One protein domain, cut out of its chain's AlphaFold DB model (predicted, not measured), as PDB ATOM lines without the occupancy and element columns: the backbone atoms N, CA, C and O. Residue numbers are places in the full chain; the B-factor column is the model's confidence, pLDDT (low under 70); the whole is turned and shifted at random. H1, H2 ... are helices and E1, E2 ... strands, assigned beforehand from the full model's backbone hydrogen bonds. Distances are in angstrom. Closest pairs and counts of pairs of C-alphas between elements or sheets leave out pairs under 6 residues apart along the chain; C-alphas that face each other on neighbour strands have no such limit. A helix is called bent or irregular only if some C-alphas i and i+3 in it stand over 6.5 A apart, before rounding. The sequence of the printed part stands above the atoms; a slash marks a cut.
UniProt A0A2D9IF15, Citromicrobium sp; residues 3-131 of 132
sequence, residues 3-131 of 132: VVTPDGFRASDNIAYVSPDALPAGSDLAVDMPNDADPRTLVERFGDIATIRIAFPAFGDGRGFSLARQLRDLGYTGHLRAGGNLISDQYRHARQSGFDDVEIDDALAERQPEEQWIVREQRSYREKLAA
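AT A GLANCE: This is residues 3 to 131 of the 132 residues of a protein of Citromicrobium sp (UniProt A0A2D9IF15). A strongly twisted wall of six strands has H1, H2 and H3 over one face, two layers in all, while H5 packs on H3 beside the E1 and E2 hairpin and a thin tail, residues 122 to 131 with H6, sticks out. The printed part has 129 residues, with named elements in the order E1 E2 E3 H1 E4 H2 E5 H3 E6 H4 H5 H6; the class is mixed. The mixed sheet runs E2 E1 E6 E5 E4 E3. The whole is compact, with a radius of gyration of the C-alphas of 15.9 A, yet elongated, spanning 57 by 31 by 24 A.

HOW THE PARTS SIT: E1, residues 3 to 5, and E2, residues 8 to 11, form an antiparallel hairpin; N 5 and O 8 are 2.9 A apart, within hydrogen-bond range. Farther on, residues 17 to 18 pair, parallel, with residues 30 to 31 of E3, residues 29 to 33. H1, residues 39 to 48, is on the sheet. E4, residues 49 to 56, is parallel to E3, with N 53 and O 31 at 2.8 A. H2, residues 63 to 73, runs along E4 and over it, at 3 degrees on the local plane and a height of 10.0 A over the sheet. H1 and H2 only just touch, with 3 pairs of C-alphas within 8 A, the closest those of Pro 39 and Leu 71, 6.1 A. E5, residues 79 to 84, is parallel to E4, with N 81 and O 52 at 2.9 A. H3, residues 88 to 97, is on the same face as H2 and touches it at a shallow tilt of 27 degrees, the same way; the closest C-alphas, of Arg 69 and Ser 97, are 5.1 A apart. E6, residues 101 to 103, is parallel to E5, with N 103 and O 82 at 2.7 A, and antiparallel to E1, with N 4 and O 102 at 2.7 A. E3, H1, E4; E4, H2, E5; and E5, H3, E6 are strand-helix-strand units, two parallel neighbour strands with a helix between, each with a right-handed crossover. H4, residues 106 to 111, and H5, residues 114 to 117, only graze the sheet; H5 touches H3, the closest C-alphas being those of Ser 88 and Trp 117, 4.8 A. H6, residues 125 to 130, is apart from H5. Every O i to N i+4 pair is within hydrogen-bond range in H2, H4 and H6, against 4 of 6 in H3 and 1 of 6 in H1, which has 5 of 7 O i to N i+3 pairs; H5 is too short for an i+4 pair.

IN THESE COORDINATES: E1 begins at C-alpha 3 (237.892, 237.851, 284.781), and H6 ends at C-alpha 130 (239.026, 204.257, 267.401). First to last C-alpha, E4 measures 20.0 A, E5 16.4 A and H2 15.2 A. H1 and H3 are irregular: C-alphas 44 and 47 are 7.6 A apart, and C-alphas 89 and 92 are 7.1 A apart.

THE WHOLE: The two C-alphas farthest apart, of Ala 25 and Ala 131, are 57.9 A apart; without the free residues 122 to 131 the body spans 40 by 27 by 24 A. The printed part has no cut, and the link from E2 to E3, 17 residues, is long. Mean pLDDT of the printed part is 89.9; residues 120 to 124, 126 to 128 and 130 to 131 are under 70.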
ATOM      1  N   VAL A   3     238.938 238.430 285.615       92.06
ATOM      2  CA  VAL A   3     237.892 237.851 284.781       92.06
ATOM      3  C   VAL A   3     238.515 236.803 283.871       92.06
ATOM      4  O   VAL A   3     239.471 237.076 283.148       92.06
ATOM      5  N   VAL A   4     237.957 235.606 283.899       91.88
ATOM      6  CA  VAL A   4     238.328 234.471 283.069       91.88
ATOM      7  C   VAL A   4     237.500 234.483 281.792       91.88
ATOM      8  O   VAL A   4     236.271 234.367 281.822       91.88
ATOM      9  N   THR A   5     238.186 234.577 280.660       90.06
ATOM     10  CA  THR A   5     237.603 234.534 279.315       90.06
ATOM     11  C   THR A   5     238.153 233.342 278.528       90.06
ATOM     12  O   THR A   5     239.126 232.721 278.966       90.06
ATOM     13  N   PRO A   6     237.579 233.014 277.355       83.88
ATOM     14  CA  PRO A   6     238.143 231.982 276.485       83.88
ATOM     15  C   PRO A   6     239.601 232.236 276.076       83.88
ATOM     16  O   PRO A   6     240.320 231.275 275.811       83.88
ATOM     17  N   ASP A   7     240.027 233.502 276.058       85.81
ATOM     18  CA  ASP A   7     241.366 233.935 275.648       85.81
ATOM     19  C   ASP A   7     242.347 234.074 276.829       85.81
ATOM     20  O   ASP A   7     243.492 234.471 276.623       85.81
ATOM     21  N   GLY A   8     241.911 233.755 278.053       87.75
ATOM     22  CA  GLY A   8     242.722 233.845 279.270       87.75
ATOM     23  C   GLY A   8     242.177 234.830 280.306       87.75
ATOM     24  O   GLY A   8     241.002 235.227 280.271       87.75
ATOM     25  N   PHE A   9     243.023 235.188 281.272       91.31
ATOM     26  CA  PHE A   9     242.680 236.113 282.346       91.31
ATOM     27  C   PHE A   9     242.805 237.558 281.871       91.31
ATOM     28  O   PHE A   9     243.768 237.958 281.218       91.31
ATOM     29  N   ARG A  10     241.842 238.382 282.276       91.88
ATOM     30  CA  ARG A  10     241.876 239.833 282.099       91.88
ATOM     31  C   ARG A  10     241.535 240.539 283.403       91.88
ATOM     32  O   ARG A  10     240.935 239.957 284.308       91.88
ATOM     33  N   ALA A  11     241.904 241.813 283.498       88.06
ATOM     34  CA  ALA A  11     241.443 242.656 284.594       88.06
ATOM     35  C   ALA A  11     239.910 242.778 284.550       88.06
ATOM     36  O   ALA A  11     239.341 242.896 283.461       88.06
ATOM     37  N   SER A  12     239.252 242.744 285.714       80.44
ATOM     38  CA  SER A  12     237.819 243.036 285.764       80.44
ATOM     39  C   SER A  12     237.552 244.482 285.357       80.44
ATOM     40  O   SER A  12     238.307 245.405 285.676       80.44
ATOM     41  N   ASP A  13     236.454 244.650 284.635       84.75
ATOM     42  CA  ASP A  13     235.894 245.939 284.278       84.75
ATOM     43  C   ASP A  13     235.287 246.581 285.536       84.75
ATOM     44  O   ASP A  13     234.591 245.915 286.304       84.75
ATOM     45  N   ASN A  14     235.500 247.881 285.751       84.62
ATOM     46  CA  ASN A  14     234.863 248.600 286.859       84.62
ATOM     47  C   ASN A  14     233.385 248.884 286.531       84.62
ATOM     48  O   ASN A  14     233.021 249.998 286.151       84.62
ATOM     49  N   ILE A  15     232.555 247.842 286.602       88.75
ATOM     50  CA  ILE A  15     231.127 247.883 286.285       88.75
ATOM     51  C   ILE A  15     230.330 248.199 287.552       88.75
ATOM     52  O   ILE A  15     230.428 247.501 288.562       88.75
ATOM     53  N   ALA A  16     229.495 249.234 287.480       92.56
ATOM     54  CA  ALA A  16     228.529 249.549 288.522       92.56
ATOM     55  C   ALA A  16     227.273 248.691 288.335       92.56
ATOM     56  O   ALA A  16     226.435 248.982 287.481       92.56
ATOM     57  N   TYR A  17     227.152 247.629 289.127       94.19
ATOM     58  CA  TYR A  17     225.979 246.767 289.079       94.19
ATOM     59  C   TYR A  17     224.819 247.313 289.917       94.19
ATOM     60  O   TYR A  17     225.020 247.870 290.998       94.19
ATOM     61  N   VAL A  18     223.598 247.101 289.431       95.94
ATOM     62  CA  VAL A  18     222.345 247.423 290.123       95.94
ATOM     63  C   VAL A  18     221.559 246.157 290.462       95.94
ATOM     64  O   VAL A  18     221.723 245.119 289.824       95.94
ATOM     65  N   SER A  19     220.684 246.244 291.464       93.56
ATOM     66  CA  SER A  19     219.780 245.142 291.812       93.56
ATOM     67  C   SER A  19     218.711 244.940 290.725       93.56
ATOM     68  O   SER A  19     218.179 245.939 290.225       93.56
ATOM     69  N   PRO A  20     218.327 243.688 290.399       93.06
ATOM     70  CA  PRO A  20     217.223 243.401 289.481       93.06
ATOM     71  C   PRO A  20     215.877 243.972 289.955       93.06
ATOM     72  O   PRO A  20     215.025 244.273 289.124       93.06
ATOM     73  N   ASP A  21     215.695 244.182 291.262       90.44
ATOM     74  CA  ASP A  21     214.434 244.680 291.836       90.44
ATOM     75  C   ASP A  21     214.270 246.204 291.717       90.44
ATOM     76  O   ASP A  21     213.191 246.745 291.961       90.44
ATOM     77  N   ALA A  22     215.344 246.919 291.373       89.38
ATOM     78  CA  ALA A  22     215.387 248.378 291.378       89.38
ATOM     79  C   ALA A  22     216.166 248.918 290.171       89.38
ATOM     80  O   ALA A  22     217.096 249.715 290.316       89.38
ATOM     81  N   LEU A  23     215.787 248.479 288.968       91.81
ATOM     82  CA  LEU A  23     216.418 248.948 287.739       91.81
ATOM     83  C   LEU A  23     216.107 250.432 287.489       91.81
ATOM     84  O   LEU A  23     214.934 250.784 287.318       91.81
ATOM     85  N   PRO A  24     217.126 251.304 287.390       93.62
ATOM     86  CA  PRO A  24     216.908 252.688 287.007       93.62
ATOM     87  C   PRO A  24     216.404 252.781 285.557       93.62
ATOM     88  O   PRO A  24     216.460 251.827 284.772       93.62
ATOM     89  N   ALA A  25     215.903 253.960 285.194       92.75
ATOM     90  CA  ALA A  25     215.691 254.299 283.794       92.75
ATOM     91  C   ALA A  25     217.049 254.497 283.103       92.75
ATOM     92  O   ALA A  25     217.963 255.075 283.692       92.75
ATOM     93  N   GLY A  26     217.165 254.046 281.856       91.94
ATOM     94  CA  GLY A  26     218.394 254.137 281.073       91.94
ATOM     95  C   GLY A  26     218.659 252.863 280.282       91.94
ATOM     96  O   GLY A  26     217.899 251.904 280.386       91.94
ATOM     97  N   SER A  27     219.740 252.888 279.509       93.00
ATOM     98  CA  SER A  27     220.279 251.760 278.748       93.00
ATOM     99  C   SER A  27     221.650 251.356 279.295       93.00
ATOM    100  O   SER A  27     222.185 252.008 280.194       93.00
ATOM    101  N   ASP A  28     222.221 250.292 278.733       94.56
ATOM    102  CA  ASP A  28     223.540 249.759 279.084       94.56
ATOM    103  C   ASP A  28     223.701 249.419 280.573       94.56
ATOM    104  O   ASP A  28     224.776 249.532 281.163       94.56
ATOM    105  N   LEU A  29     222.607 248.982 281.193       96.62
ATOM    106  CA  LEU A  29     222.579 248.608 282.596       96.62
ATOM    107  C   LEU A  29     223.365 247.316 282.825       96.62
ATOM    108  O   LEU A  29     223.338 246.386 282.013       96.62
ATOM    109  N   ALA A  30     224.012 247.246 283.984       96.94
ATOM    110  CA  ALA A  30     224.618 246.031 284.492       96.94
ATOM    111  C   ALA A  30     223.865 245.563 285.738       96.94
ATOM    112  O   ALA A  30     223.733 246.317 286.699       96.94
ATOM    113  N   VAL A  31     223.372 244.329 285.736       97.12
ATOM    114  CA  VAL A  31     222.535 243.789 286.818       97.12
ATOM    115  C   VAL A  31     223.310 242.757 287.626       97.12
ATOM    116  O   VAL A  31     223.923 241.869 287.038       97.12
ATOM    117  N   ASP A  32     223.274 242.858 288.957       96.19
ATOM    118  CA  ASP A  32     223.784 241.824 289.864       96.19
ATOM    119  C   ASP A  32     222.637 240.924 290.313       96.19
ATOM    120  O   ASP A  32     221.817 241.298 291.151       96.19
ATOM    121  N   MET A  33     222.545 239.748 289.709       95.56
ATOM    122  CA  MET A  33     221.426 238.841 289.865       95.56
ATOM    123  C   MET A  33     221.717 237.766 290.926       95.56
ATOM    124  O   MET A  33     222.651 236.967 290.761       95.56
ATOM    125  N   PRO A  34     220.899 237.687 291.994       94.00
ATOM    126  CA  PRO A  34     220.914 236.562 292.921       94.00
ATOM    127  C   PRO A  34     220.622 235.241 292.204       94.00
ATOM    128  O   PRO A  34     219.906 235.201 291.204       94.00
ATOM    129  N   ASN A  35     221.141 234.133 292.726       90.69
ATOM    130  CA  ASN A  35     220.983 232.831 292.075       90.69
ATOM    131  C   ASN A  35     219.620 232.155 292.277       90.69
ATOM    132  O   ASN A  35     219.407 231.048 291.780       90.69
ATOM    133  N   ASP A  36     218.723 232.795 293.016       89.94
ATOM    134  CA  ASP A  36     217.338 232.404 293.261       89.94
ATOM    135  C   ASP A  36     216.322 233.410 292.690       89.94
ATOM    136  O   ASP A  36     215.117 233.184 292.797       89.94
ATOM    137  N   ALA A  37     216.789 234.486 292.047       91.75
ATOM    138  CA  ALA A  37     215.922 235.472 291.416       91.75
ATOM    139  C   ALA A  37     215.205 234.892 290.180       91.75
ATOM    140  O   ALA A  37     215.772 234.098 289.424       91.75
ATOM    141  N   ASP A  38     213.957 235.315 289.948       93.88
ATOM    142  CA  ASP A  38     213.185 234.910 288.767       93.88
ATOM    143  C   ASP A  38     213.607 235.747 287.544       93.88
ATOM    144  O   ASP A  38     213.367 236.953 287.526       93.88
ATOM    145  N   PRO A  39     214.190 235.149 286.488       94.56
ATOM    146  CA  PRO A  39     214.647 235.889 285.309       94.56
ATOM    147  C   PRO A  39     213.508 236.514 284.501       94.56
ATOM    148  O   PRO A  39     213.751 237.399 283.680       94.56
ATOM    149  N   ARG A  40     212.258 236.091 284.733       94.75
ATOM    150  CA  ARG A  40     211.084 236.649 284.050       94.75
ATOM    151  C   ARG A  40     210.834 238.112 284.399       94.75
ATOM    152  O   ARG A  40     210.244 238.817 283.587       94.75
ATOM    153  N   THR A  41     211.303 238.576 285.557       93.31
ATOM    154  CA  THR A  41     211.146 239.976 285.985       93.31
ATOM    155  C   THR A  41     211.921 240.952 285.099       93.31
ATOM    156  O   THR A  41     211.579 242.128 285.035       93.31
ATOM    157  N   LEU A  42     212.938 240.466 284.380       94.94
ATOM    158  CA  LEU A  42     213.826 241.282 283.556       94.94
ATOM    159  C   LEU A  42     213.439 241.314 282.072       94.94
ATOM    160  O   LEU A  42     214.005 242.111 281.328       94.94
ATOM    161  N   VAL A  43     212.483 240.488 281.627       95.75
ATOM    162  CA  VAL A  43     212.189 240.273 280.194       95.75
ATOM    163  C   VAL A  43     211.843 241.573 279.467       95.75
ATOM    164  O   VAL A  43     212.375 241.839 278.392       95.75
ATOM    165  N   GLU A  44     211.014 242.426 280.070       95.31
ATOM    166  CA  GLU A  44     210.623 243.718 279.482       95.31
ATOM    167  C   GLU A  44     211.780 244.727 279.422       95.31
ATOM    168  O   GLU A  44     211.711 245.715 278.693       95.31
ATOM    169  N   ARG A  45     212.854 244.479 280.178       95.75
ATOM    170  CA  ARG A  45     214.020 245.354 280.319       95.75
ATOM    171  C   ARG A  45     215.271 244.801 279.641       95.75
ATOM    172  O   ARG A  45     216.308 245.448 279.698       95.75
ATOM    173  N   PHE A  46     215.210 243.651 278.963       96.56
ATOM    174  CA  PHE A  46     216.385 243.060 278.306       96.56
ATOM    175  C   PHE A  46     217.069 243.999 277.310       96.56
ATOM    176  O   PHE A  46     218.293 243.981 277.223       96.56
ATOM    177  N   GLY A  47     216.309 244.844 276.606       95.75
ATOM    178  CA  GLY A  47     216.872 245.834 275.682       95.75
ATOM    179  C   GLY A  47     217.717 246.920 276.359       95.75
ATOM    180  O   GLY A  47     218.567 247.517 275.707       95.75
ATOM    181  N   ASP A  48     217.526 247.135 277.662       96.81
ATOM    182  CA  ASP A  48     218.251 248.135 278.448       96.81
ATOM    183  C   ASP A  48     219.463 247.541 279.180       96.81
ATOM    184  O   ASP A  48     220.277 248.288 279.720       96.81
ATOM    185  N   ILE A  49     219.579 246.210 279.251       97.75
ATOM    186  CA  ILE A  49     220.566 245.514 280.086       97.75
ATOM    187  C   ILE A  49     221.704 244.980 279.214       97.75
ATOM    188  O   ILE A  49     221.584 243.934 278.572       97.75
ATOM    189  N   ALA A  50     222.852 245.653 279.256       97.25
ATOM    190  CA  ALA A  50     224.052 245.206 278.553       97.25
ATOM    191  C   ALA A  50     224.671 243.959 279.195       97.25
ATOM    192  O   ALA A  50     225.124 243.068 278.474       97.25
ATOM    193  N   THR A  51     224.652 243.874 280.531       97.50
ATOM    194  CA  THR A  51     225.321 242.797 281.274       97.50
ATOM    195  C   THR A  51     224.479 242.300 282.444       97.50
ATOM    196  O   THR A  51     223.954 243.094 283.221       97.50
ATOM    197  N   ILE A  52     224.419 240.986 282.643       97.81
ATOM    198  CA  ILE A  52     223.910 240.367 283.874       97.81
ATOM    199  C   ILE A  52     225.036 239.544 284.496       97.81
ATOM    200  O   ILE A  52     225.552 238.609 283.880       97.81
ATOM    201  N   ARG A  53     225.405 239.875 285.735       97.25
ATOM    202  CA  ARG A  53     226.263 239.047 286.579       97.25
ATOM    203  C   ARG A  53     225.388 238.158 287.450       97.25
ATOM    204  O   ARG A  53     224.515 238.662 288.138       97.25
ATOM    205  N   ILE A  54     225.619 236.850 287.439       96.88
ATOM    206  CA  ILE A  54     224.912 235.896 288.303       96.88
ATOM    207  C   ILE A  54     225.839 235.472 289.437       96.88
ATOM    208  O   ILE A  54     226.952 235.001 289.186       96.88
ATOM    209  N   ALA A  55     225.370 235.609 290.675       94.31
ATOM    210  CA  ALA A  55     226.152 235.277 291.859       94.31
ATOM    211  C   ALA A  55     226.290 233.756 292.081       94.31
ATOM    212  O   ALA A  55     225.319 233.005 292.038       94.31
ATOM    213  N   PHE A  56     227.497 233.304 292.411       93.56
ATOM    214  CA  PHE A  56     227.811 231.957 292.890       93.56
ATOM    215  C   PHE A  56     228.299 232.061 294.342       93.56
ATOM    216  O   PHE A  56     229.502 232.185 294.586       93.56
ATOM    217  N   PRO A  57     227.383 232.060 295.331       88.31
ATOM    218  CA  PRO A  57     227.722 232.356 296.723       88.31
ATOM    219  C   PRO A  57     228.568 231.256 297.374       88.31
ATOM    220  O   PRO A  57     229.383 231.546 298.247       88.31
ATOM    221  N   ALA A  58     228.419 230.002 296.945       85.94
ATOM    222  CA  ALA A  58     229.124 228.861 297.513       85.94
ATOM    223  C   ALA A  58     229.548 227.853 296.439       85.94
ATOM    224  O   ALA A  58     228.936 227.749 295.373       85.94
ATOM    225  N   PHE A  59     230.577 227.068 296.761       76.88
ATOM    226  CA  PHE A  59     231.032 225.969 295.919       76.88
ATOM    227  C   PHE A  59     229.915 224.943 295.703       76.88
ATOM    228  O   PHE A  59     229.281 224.484 296.653       76.88
ATOM    229  N   GLY A  60     229.705 224.553 294.445       73.25
ATOM    230  CA  GLY A  60     228.698 223.554 294.077       73.25
ATOM    231  C   GLY A  60     227.273 224.097 293.963       73.25
ATOM    232  O   GLY A  60     226.349 223.311 293.753       73.25
ATOM    233  N   ASP A  61     227.073 225.415 294.055       79.06
ATOM    234  CA  ASP A  61     225.765 226.009 293.795       79.06
ATOM    235  C   ASP A  61     225.448 225.997 292.291       79.06
ATOM    236  O   ASP A  61     225.889 226.846 291.518       79.06
ATOM    237  N   GLY A  62     224.692 224.987 291.859       84.94
ATOM    238  CA  GLY A  62     224.335 224.802 290.455       84.94
ATOM    239  C   GLY A  62     223.214 225.715 289.946       84.94
ATOM    240  O   GLY A  62     222.936 225.711 288.742       84.94
ATOM    241  N   ARG A  63     222.544 226.489 290.816       90.94
ATOM    242  CA  ARG A  63     221.373 227.289 290.410       90.94
ATOM    243  C   ARG A  63     221.735 228.364 289.391       90.94
ATOM    244  O   ARG A  63     220.980 228.564 288.442       90.94
ATOM    245  N   GLY A  64     222.925 228.957 289.507       94.12
ATOM    246  CA  GLY A  64     223.409 229.965 288.563       94.12
ATOM    247  C   GLY A  64     223.480 229.466 287.113       94.12
ATOM    248  O   GLY A  64     223.133 230.205 286.196       94.12
ATOM    249  N   PHE A  65     223.829 228.194 286.886       94.75
ATOM    250  CA  PHE A  65     223.822 227.592 285.541       94.75
ATOM    251  C   PHE A  65     222.414 227.463 284.968       94.75
ATOM    252  O   PHE A  65     222.171 227.768 283.801       94.75
ATOM    253  N   SER A  66     221.475 227.022 285.807       95.00
ATOM    254  CA  SER A  66     220.075 226.880 285.405       95.00
ATOM    255  C   SER A  66     219.456 228.241 285.104       95.00
ATOM    256  O   SER A  66     218.677 228.362 284.162       95.00
ATOM    257  N   LEU A  67     219.836 229.267 285.866       96.12
ATOM    258  CA  LEU A  67     219.402 230.639 285.662       96.12
ATOM    259  C   LEU A  67     219.961 231.237 284.363       96.12
ATOM    260  O   LEU A  67     219.201 231.806 283.585       96.12
ATOM    261  N   ALA A  68     221.253 231.044 284.078       97.00
ATOM    262  CA  ALA A  68     221.860 231.476 282.817       97.00
ATOM    263  C   ALA A  68     221.152 230.862 281.605       97.00
ATOM    264  O   ALA A  68     220.796 231.572 280.664       97.00
ATOM    265  N   ARG A  69     220.868 229.556 281.664       96.88
ATOM    266  CA  ARG A  69     220.123 228.874 280.605       96.88
ATOM    267  C   ARG A  69     218.722 229.458 280.434       96.88
ATOM    268  O   ARG A  69     218.326 229.739 279.311       96.88
ATOM    269  N   GLN A  70     218.004 229.695 281.533       96.94
ATOM    270  CA  GLN A  70     216.682 230.321 281.485       96.94
ATOM    271  C   GLN A  70     216.724 231.723 280.868       96.94
ATOM    272  O   GLN A  70     215.864 232.038 280.056       96.94
ATOM    273  N   LEU A  71     217.719 232.552 281.198       97.50
ATOM    274  CA  LEU A  71     217.887 233.873 280.582       97.50
ATOM    275  C   LEU A  71     218.080 233.766 279.065       97.50
ATOM    276  O   LEU A  71     217.438 234.500 278.315       97.50
ATOM    277  N   ARG A  72     218.912 232.822 278.601       97.44
ATOM    278  CA  ARG A  72     219.093 232.565 277.163       97.44
ATOM    279  C   ARG A  72     217.808 232.061 276.503       97.44
ATOM    280  O   ARG A  72     217.451 232.562 275.441       97.44
ATOM    281  N   ASP A  73     217.087 231.141 277.142       97.50
ATOM    282  CA  ASP A  73     215.809 230.610 276.644       97.50
ATOM    283  C   ASP A  73     214.716 231.699 276.578       97.50
ATOM    284  O   ASP A  73     213.868 231.678 275.687       97.50
ATOM    285  N   LEU A  74     214.756 232.682 277.484       97.50
ATOM    286  CA  LEU A  74     213.889 233.867 277.476       97.50
ATOM    287  C   LEU A  74     214.306 234.921 276.434       97.50
ATOM    288  O   LEU A  74     213.607 235.919 276.268       97.50
ATOM    289  N   GLY A  75     215.417 234.711 275.720       97.06
ATOM    290  CA  GLY A  75     215.876 235.582 274.640       97.06
ATOM    291  C   GLY A  75     216.866 236.669 275.056       97.06
ATOM    292  O   GLY A  75     217.096 237.593 274.280       97.06
ATOM    293  N   TYR A  76     217.478 236.587 276.243       97.94
ATOM    294  CA  TYR A  76     218.529 237.527 276.627       97.94
ATOM    295  C   TYR A  76     219.794 237.326 275.776       97.94
ATOM    296  O   TYR A  76     220.472 236.296 275.857       97.94
ATOM    297  N   THR A  77     220.141 238.337 274.980       96.69
ATOM    298  CA  THR A  77     221.312 238.326 274.086       96.69
ATOM    299  C   THR A  77     222.493 239.137 274.604       96.69
ATOM    300  O   THR A  77     223.545 239.122 273.971       96.69
ATOM    301  N   GLY A  78     222.333 239.853 275.718       96.62
ATOM    302  CA  GLY A  78     223.425 240.604 276.331       96.62
ATOM    303  C   GLY A  78     224.465 239.695 276.989       96.62
ATOM    304  O   GLY A  78     224.429 238.465 276.868       96.62
ATOM    305  N   HIS A  79     225.407 240.315 277.685       97.38
ATOM    306  CA  HIS A  79     226.559 239.636 278.255       97.38
ATOM    307  C   HIS A  79     226.217 238.958 279.592       97.38
ATOM    308  O   HIS A  79     225.743 239.605 280.526       97.38
ATOM    309  N   LEU A  80     226.482 237.656 279.718       97.75
ATOM    310  CA  LEU A  80     226.310 236.903 280.963       97.75
ATOM    311  C   LEU A  80     227.655 236.654 281.643       97.75
ATOM    312  O   LEU A  80     228.493 235.917 281.128       97.75
ATOM    313  N   ARG A  81     227.823 237.182 282.853       96.81
ATOM    314  CA  ARG A  81     228.997 236.951 283.702       96.81
ATOM    315  C   ARG A  81     228.636 236.051 284.876       96.81
ATOM    316  O   ARG A  81     227.648 236.296 285.562       96.81
ATOM    317  N   ALA A  82     229.432 235.028 285.157       96.00
ATOM    318  CA  ALA A  82     229.356 234.343 286.450       96.00
ATOM    319  C   ALA A  82     230.244 235.086 287.453       96.00
ATOM    320  O   ALA A  82     231.378 235.403 287.118       96.00
ATOM    321  N   GLY A  83     229.765 235.372 288.662       94.50
ATOM    322  CA  GLY A  83     230.551 236.064 289.689       94.50
ATOM    323  C   GLY A  83     230.620 235.281 290.992       94.50
ATOM    324  O   GLY A  83     229.586 234.854 291.501       94.50
ATOM    325  N   GLY A  84     231.814 235.124 291.566       90.50
ATOM    326  CA  GLY A  84     232.004 234.554 292.905       90.50
ATOM    327  C   GLY A  84     232.755 233.223 292.914       90.50
ATOM    328  O   GLY A  84     233.803 233.087 292.289       90.50
ATOM    329  N   ASN A  85     232.235 232.238 293.649       90.50
ATOM    330  CA  ASN A  85     232.928 230.987 293.983       90.50
ATOM    331  C   ASN A  85     232.805 229.896 292.898       90.50
ATOM    332  O   ASN A  85     232.582 228.721 293.206       90.50
ATOM    333  N   LEU A  86     232.937 230.271 291.623       92.06
ATOM    334  CA  LEU A  86     233.010 229.317 290.513       92.06
ATOM    335  C   LEU A  86     234.449 228.805 290.358       92.06
ATOM    336  O   LEU A  86     235.376 229.602 290.375       92.06
ATOM    337  N   ILE A  87     234.641 227.499 290.164       91.50
ATOM    338  CA  ILE A  87     235.972 226.889 289.979       91.50
ATOM    339  C   ILE A  87     236.237 226.497 288.523       91.50
ATOM    340  O   ILE A  87     235.305 226.231 287.763       91.50
ATOM    341  N   SER A  88     237.517 226.372 288.168       91.56
ATOM    342  CA  SER A  88     237.985 225.995 286.825       91.56
ATOM    343  C   SER A  88     237.310 224.742 286.242       91.56
ATOM    344  O   SER A  88     236.873 224.754 285.090       91.56
ATOM    345  N   ASP A  89     237.113 223.693 287.046       90.50
ATOM    346  CA  ASP A  89     236.437 222.450 286.630       90.50
ATOM    347  C   ASP A  89     234.996 222.674 286.134       90.50
ATOM    348  O   ASP A  89     234.475 221.909 285.319       90.50
ATOM    349  N   GLN A  90     234.342 223.739 286.604       91.31
ATOM    350  CA  GLN A  90     232.976 224.101 286.227       91.31
ATOM    351  C   GLN A  90     232.923 225.055 285.029       91.31
ATOM    352  O   GLN A  90     231.849 225.254 284.458       91.31
ATOM    353  N   TYR A  91     234.057 225.607 284.590       91.69
ATOM    354  CA  TYR A  91     234.108 226.621 283.536       91.69
ATOM    355  C   TYR A  91     233.516 226.135 282.209       91.69
ATOM    356  O   TYR A  91     232.727 226.835 281.573       91.69
ATOM    357  N   ARG A  92     233.791 224.881 281.821       90.50
ATOM    358  CA  ARG A  92     233.163 224.271 280.636       90.50
ATOM    359  C   ARG A  92     231.636 224.279 280.746       90.50
ATOM    360  O   ARG A  92     230.952 224.579 279.770       90.50
ATOM    361  N   HIS A  93     231.108 223.934 281.917       91.69
ATOM    362  CA  HIS A  93     229.668 223.897 282.147       91.69
ATOM    363  C   HIS A  93     229.065 225.308 282.169       91.69
ATOM    364  O   HIS A  93     227.989 225.515 281.609       91.69
ATOM    365  N   ALA A  94     229.785 226.292 282.716       93.44
ATOM    366  CA  ALA A  94     229.403 227.700 282.651       93.44
ATOM    367  C   ALA A  94     229.221 228.159 281.194       93.44
ATOM    368  O   ALA A  94     228.152 228.642 280.819       93.44
ATOM    369  N   ARG A  95     230.217 227.901 280.339       92.62
ATOM    370  CA  ARG A  95     230.159 228.232 278.905       92.62
ATOM    371  C   ARG A  95     228.978 227.556 278.204       92.62
ATOM    372  O   ARG A  95     228.237 228.212 277.482       92.62
ATOM    373  N   GLN A  96     228.754 226.266 278.460       92.44
ATOM    374  CA  GLN A  96     227.620 225.519 277.890       92.44
ATOM    375  C   GLN A  96     226.251 226.025 278.365       92.44
ATOM    376  O   GLN A  96     225.264 225.876 277.649       92.44
ATOM    377  N   SER A  97     226.190 226.607 279.561       95.25
ATOM    378  CA  SER A  97     224.966 227.195 280.116       95.25
ATOM    379  C   SER A  97     224.667 228.582 279.545       95.25
ATOM    380  O   SER A  97     223.558 229.077 279.714       95.25
ATOM    381  N   GLY A  98     225.635 229.192 278.850       95.50
ATOM    382  CA  GLY A  98     225.479 230.476 278.173       95.50
ATOM    383  C   GLY A  98     226.251 231.638 278.797       95.50
ATOM    384  O   GLY A  98     226.015 232.768 278.374       95.50
ATOM    385  N   PHE A  99     227.138 231.395 279.769       97.00
ATOM    386  CA  PHE A  99     228.021 232.433 280.311       97.00
ATOM    387  C   PHE A  99     229.118 232.819 279.316       97.00
ATOM    388  O   PHE A  99     229.730 231.957 278.677       97.00
ATOM    389  N   ASP A 100     229.397 234.114 279.237       95.75
ATOM    390  CA  ASP A 100     230.416 234.725 278.389       95.75
ATOM    391  C   ASP A 100     231.779 234.768 279.088       95.75
ATOM    392  O   ASP A 100     232.779 234.334 278.512       95.75
ATOM    393  N   ASP A 101     231.804 235.177 280.358       95.75
ATOM    394  CA  ASP A 101     233.002 235.194 281.197       95.75
ATOM    395  C   ASP A 101     232.702 234.856 282.674       95.75
ATOM    396  O   ASP A 101     231.551 234.649 283.081       95.75
ATOM    397  N   VAL A 102     233.766 234.719 283.471       95.12
ATOM    398  CA  VAL A 102     233.680 234.419 284.907       95.12
ATOM    399  C   VAL A 102     234.564 235.373 285.690       95.12
ATOM    400  O   VAL A 102     235.766 235.416 285.486       95.12
ATOM    401  N   GLU A 103     233.993 236.099 286.634       94.88
ATOM    402  CA  GLU A 103     234.704 236.949 287.577       94.88
ATOM    403  C   GLU A 103     234.950 236.200 288.889       94.88
ATOM    404  O   GLU A 103     234.012 235.750 289.555       94.88
ATOM    405  N   ILE A 104     236.224 236.082 289.258       93.06
ATOM    406  CA  ILE A 104     236.680 235.387 290.465       93.06
ATOM    407  C   ILE A 104     237.446 236.345 291.384       93.06
ATOM    408  O   ILE A 104     237.878 237.428 290.978       93.06
ATOM    409  N   ASP A 105     237.606 235.962 292.650       91.50
ATOM    410  CA  ASP A 105     238.467 236.698 293.575       91.50
ATOM    411  C   ASP A 105     239.960 236.393 293.343       91.50
ATOM    412  O   ASP A 105     240.331 235.398 292.714       91.50
ATOM    413  N   ASP A 106     240.828 237.283 293.833       90.06
ATOM    414  CA  ASP A 106     242.278 237.168 293.628       90.06
ATOM    415  C   ASP A 106     242.852 235.914 294.313       90.06
ATOM    416  O   ASP A 106     243.733 235.253 293.769       90.06
ATOM    417  N   ALA A 107     242.293 235.509 295.456       91.25
ATOM    418  CA  ALA A 107     242.740 234.318 296.171       91.25
ATOM    419  C   ALA A 107     242.408 233.024 295.408       91.25
ATOM    420  O   ALA A 107     243.140 232.038 295.493       91.25
ATOM    421  N   LEU A 108     241.295 232.985 294.676       90.50
ATOM    422  CA  LEU A 108     240.912 231.871 293.824       90.50
ATOM    423  C   LEU A 108     241.769 231.835 292.566       90.50
ATOM    424  O   LEU A 108     242.206 230.753 292.186       90.50
ATOM    425  N   ALA A 109     242.068 232.995 291.983       90.56
ATOM    426  CA  ALA A 109     242.988 233.115 290.859       90.56
ATOM    427  C   ALA A 109     244.408 232.632 291.202       90.56
ATOM    428  O   ALA A 109     245.032 231.945 290.399       90.56
ATOM    429  N   GLU A 110     244.900 232.910 292.413       91.88
ATOM    430  CA  GLU A 110     246.182 232.380 292.898       91.88
ATOM    431  C   GLU A 110     246.164 230.852 293.063       91.88
ATOM    432  O   GLU A 110     247.135 230.169 292.735       91.88
ATOM    433  N   ARG A 111     245.052 230.288 293.558       93.06
ATOM    434  CA  ARG A 111     244.889 228.828 293.707       93.06
ATOM    435  C   ARG A 111     244.687 228.114 292.370       93.06
ATOM    436  O   ARG A 111     245.048 226.943 292.239       93.06
ATOM    437  N   GLN A 112     244.062 228.790 291.412       91.81
ATOM    438  CA  GLN A 112     243.685 228.263 290.107       91.81
ATOM    439  C   GLN A 112     244.209 229.199 289.015       91.81
ATOM    440  O   GLN A 112     243.433 230.007 288.494       91.81
ATOM    441  N   PRO A 113     245.507 229.095 288.668       89.88
ATOM    442  CA  PRO A 113     246.091 229.917 287.621       89.88
ATOM    443  C   PRO A 113     245.438 229.622 286.266       89.88
ATOM    444  O   PRO A 113     244.760 228.601 286.088       89.88
ATOM    445  N   GLU A 114     245.644 230.532 285.316       88.94
ATOM    446  CA  GLU A 114     244.975 230.567 284.012       88.94
ATOM    447  C   GLU A 114     244.957 229.215 283.287       88.94
ATOM    448  O   GLU A 114     243.940 228.831 282.708       88.94
ATOM    449  N   GLU A 115     246.025 228.421 283.391       89.19
ATOM    450  CA  GLU A 115     246.145 227.133 282.706       89.19
ATOM    451  C   GLU A 115     245.081 226.114 283.127       89.19
ATOM    452  O   GLU A 115     244.761 225.207 282.352       89.19
ATOM    453  N   GLN A 116     244.532 226.242 284.339       89.50
ATOM    454  CA  GLN A 116     243.450 225.379 284.814       89.50
ATOM    455  C   GLN A 116     242.106 225.722 284.166       89.50
ATOM    456  O   GLN A 116     241.238 224.857 284.065       89.50
ATOM    457  N   TRP A 117     241.933 226.963 283.714       89.50
ATOM    458  CA  TRP A 117     240.697 227.457 283.114       89.50
ATOM    459  C   TRP A 117     240.631 227.229 281.602       89.50
ATOM    460  O   TRP A 117     239.566 227.345 280.997       89.50
ATOM    461  N   ILE A 118     241.744 226.830 280.985       83.12
ATOM    462  CA  ILE A 118     241.786 226.465 279.569       83.12
ATOM    463  C   ILE A 118     240.927 225.212 279.343       83.12
ATOM    464  O   ILE A 118     241.291 224.094 279.725       83.12
ATOM    465  N   VAL A 119     239.793 225.377 278.655       73.62
ATOM    466  CA  VAL A 119     238.931 224.254 278.268       73.62
ATOM    467  C   VAL A 119     239.627 223.442 277.185       73.62
ATOM    468  O   VAL A 119     239.525 223.720 275.995       73.62
ATOM    469  N   ARG A 120     240.315 222.379 277.592       69.88
ATOM    470  CA  ARG A 120     240.836 221.391 276.645       69.88
ATOM    471  C   ARG A 120     239.679 220.545 276.126       69.88
ATOM    472  O   ARG A 120     238.896 220.022 276.928       69.88
ATOM    473  N   GLU A 121     239.574 220.369 274.812       60.56
ATOM    474  CA  GLU A 121     238.680 219.366 274.232       60.56
ATOM    475  C   GLU A 121     239.077 217.987 274.769       60.56
ATOM    476  O   GLU A 121     240.148 217.447 274.485       60.56
ATOM    477  N   GLN A 122     238.222 217.407 275.610       60.75
ATOM    478  CA  GLN A 122     238.421 216.038 276.053       60.75
ATOM    479  C   GLN A 122     237.822 215.123 274.993       60.75
ATOM    480  O   GLN A 122     236.606 214.962 274.939       60.75
ATOM    481  N   ARG A 123     238.684 214.506 274.174       59.25
ATOM    482  CA  ARG A 123     238.260 213.448 273.249       59.25
ATOM    483  C   ARG A 123     237.480 212.374 273.998       59.25
ATOM    484  O   ARG A 123     237.912 211.903 275.062       59.25
ATOM    485  N   SER A 124     236.362 211.982 273.407       64.75
ATOM    486  CA  SER A 124     235.494 210.927 273.906       64.75
ATOM    487  C   SER A 124     236.288 209.623 274.053       64.75
ATOM    488  O   SER A 124     237.207 209.338 273.280       64.75
ATOM    489  N   TYR A 125     235.939 208.793 275.043       71.12
ATOM    490  CA  TYR A 125     236.544 207.463 275.197       71.12
ATOM    491  C   TYR A 125     236.433 206.634 273.904       71.12
ATOM    492  O   TYR A 125     237.363 205.913 273.550       71.12
ATOM    493  N   ARG A 126     235.340 206.810 273.147       63.12
ATOM    494  CA  ARG A 126     235.129 206.138 271.857       63.12
ATOM    495  C   ARG A 126     236.113 206.609 270.788       63.12
ATOM    496  O   ARG A 126     236.616 205.790 270.033       63.12
ATOM    497  N   GLU A 127     236.428 207.899 270.752       64.81
ATOM    498  CA  GLU A 127     237.407 208.460 269.809       64.81
ATOM    499  C   GLU A 127     238.833 208.025 270.161       64.81
ATOM    500  O   GLU A 127     239.646 207.772 269.277       64.81
ATOM    501  N   LYS A 128     239.129 207.877 271.459       63.59
ATOM    502  CA  LYS A 128     240.413 207.343 271.936       63.59
ATOM    503  C   LYS A 128     240.600 205.868 271.572       63.59
ATOM    504  O   LYS A 128     241.724 205.465 271.294       63.59
ATOM    505  N   LEU A 129     239.525 205.077 271.575       71.81
ATOM    506  CA  LEU A 129     239.561 203.667 271.176       71.81
ATOM    507  C   LEU A 129     239.625 203.466 269.657       71.81
ATOM    508  O   LEU A 129     240.226 202.496 269.219       71.81
ATOM    509  N   ALA A 130     239.027 204.358 268.863       67.88
ATOM    510  CA  ALA A 130     239.026 204.257 267.401       67.88
ATOM    511  C   ALA A 130     240.363 204.662 266.743       67.88
ATOM    512  O   ALA A 130     240.571 204.391 265.566       67.88
ATOM    513  N   ALA A 131     241.256 205.322 267.487       61.44
ATOM    514  CA  ALA A 131     242.558 205.795 267.011       61.44
ATOM    515  C   ALA A 131     243.727 204.838 267.338       61.44
ATOM    516  O   ALA A 131     244.881 205.273 267.343       61.44
TER     517      ALA A 131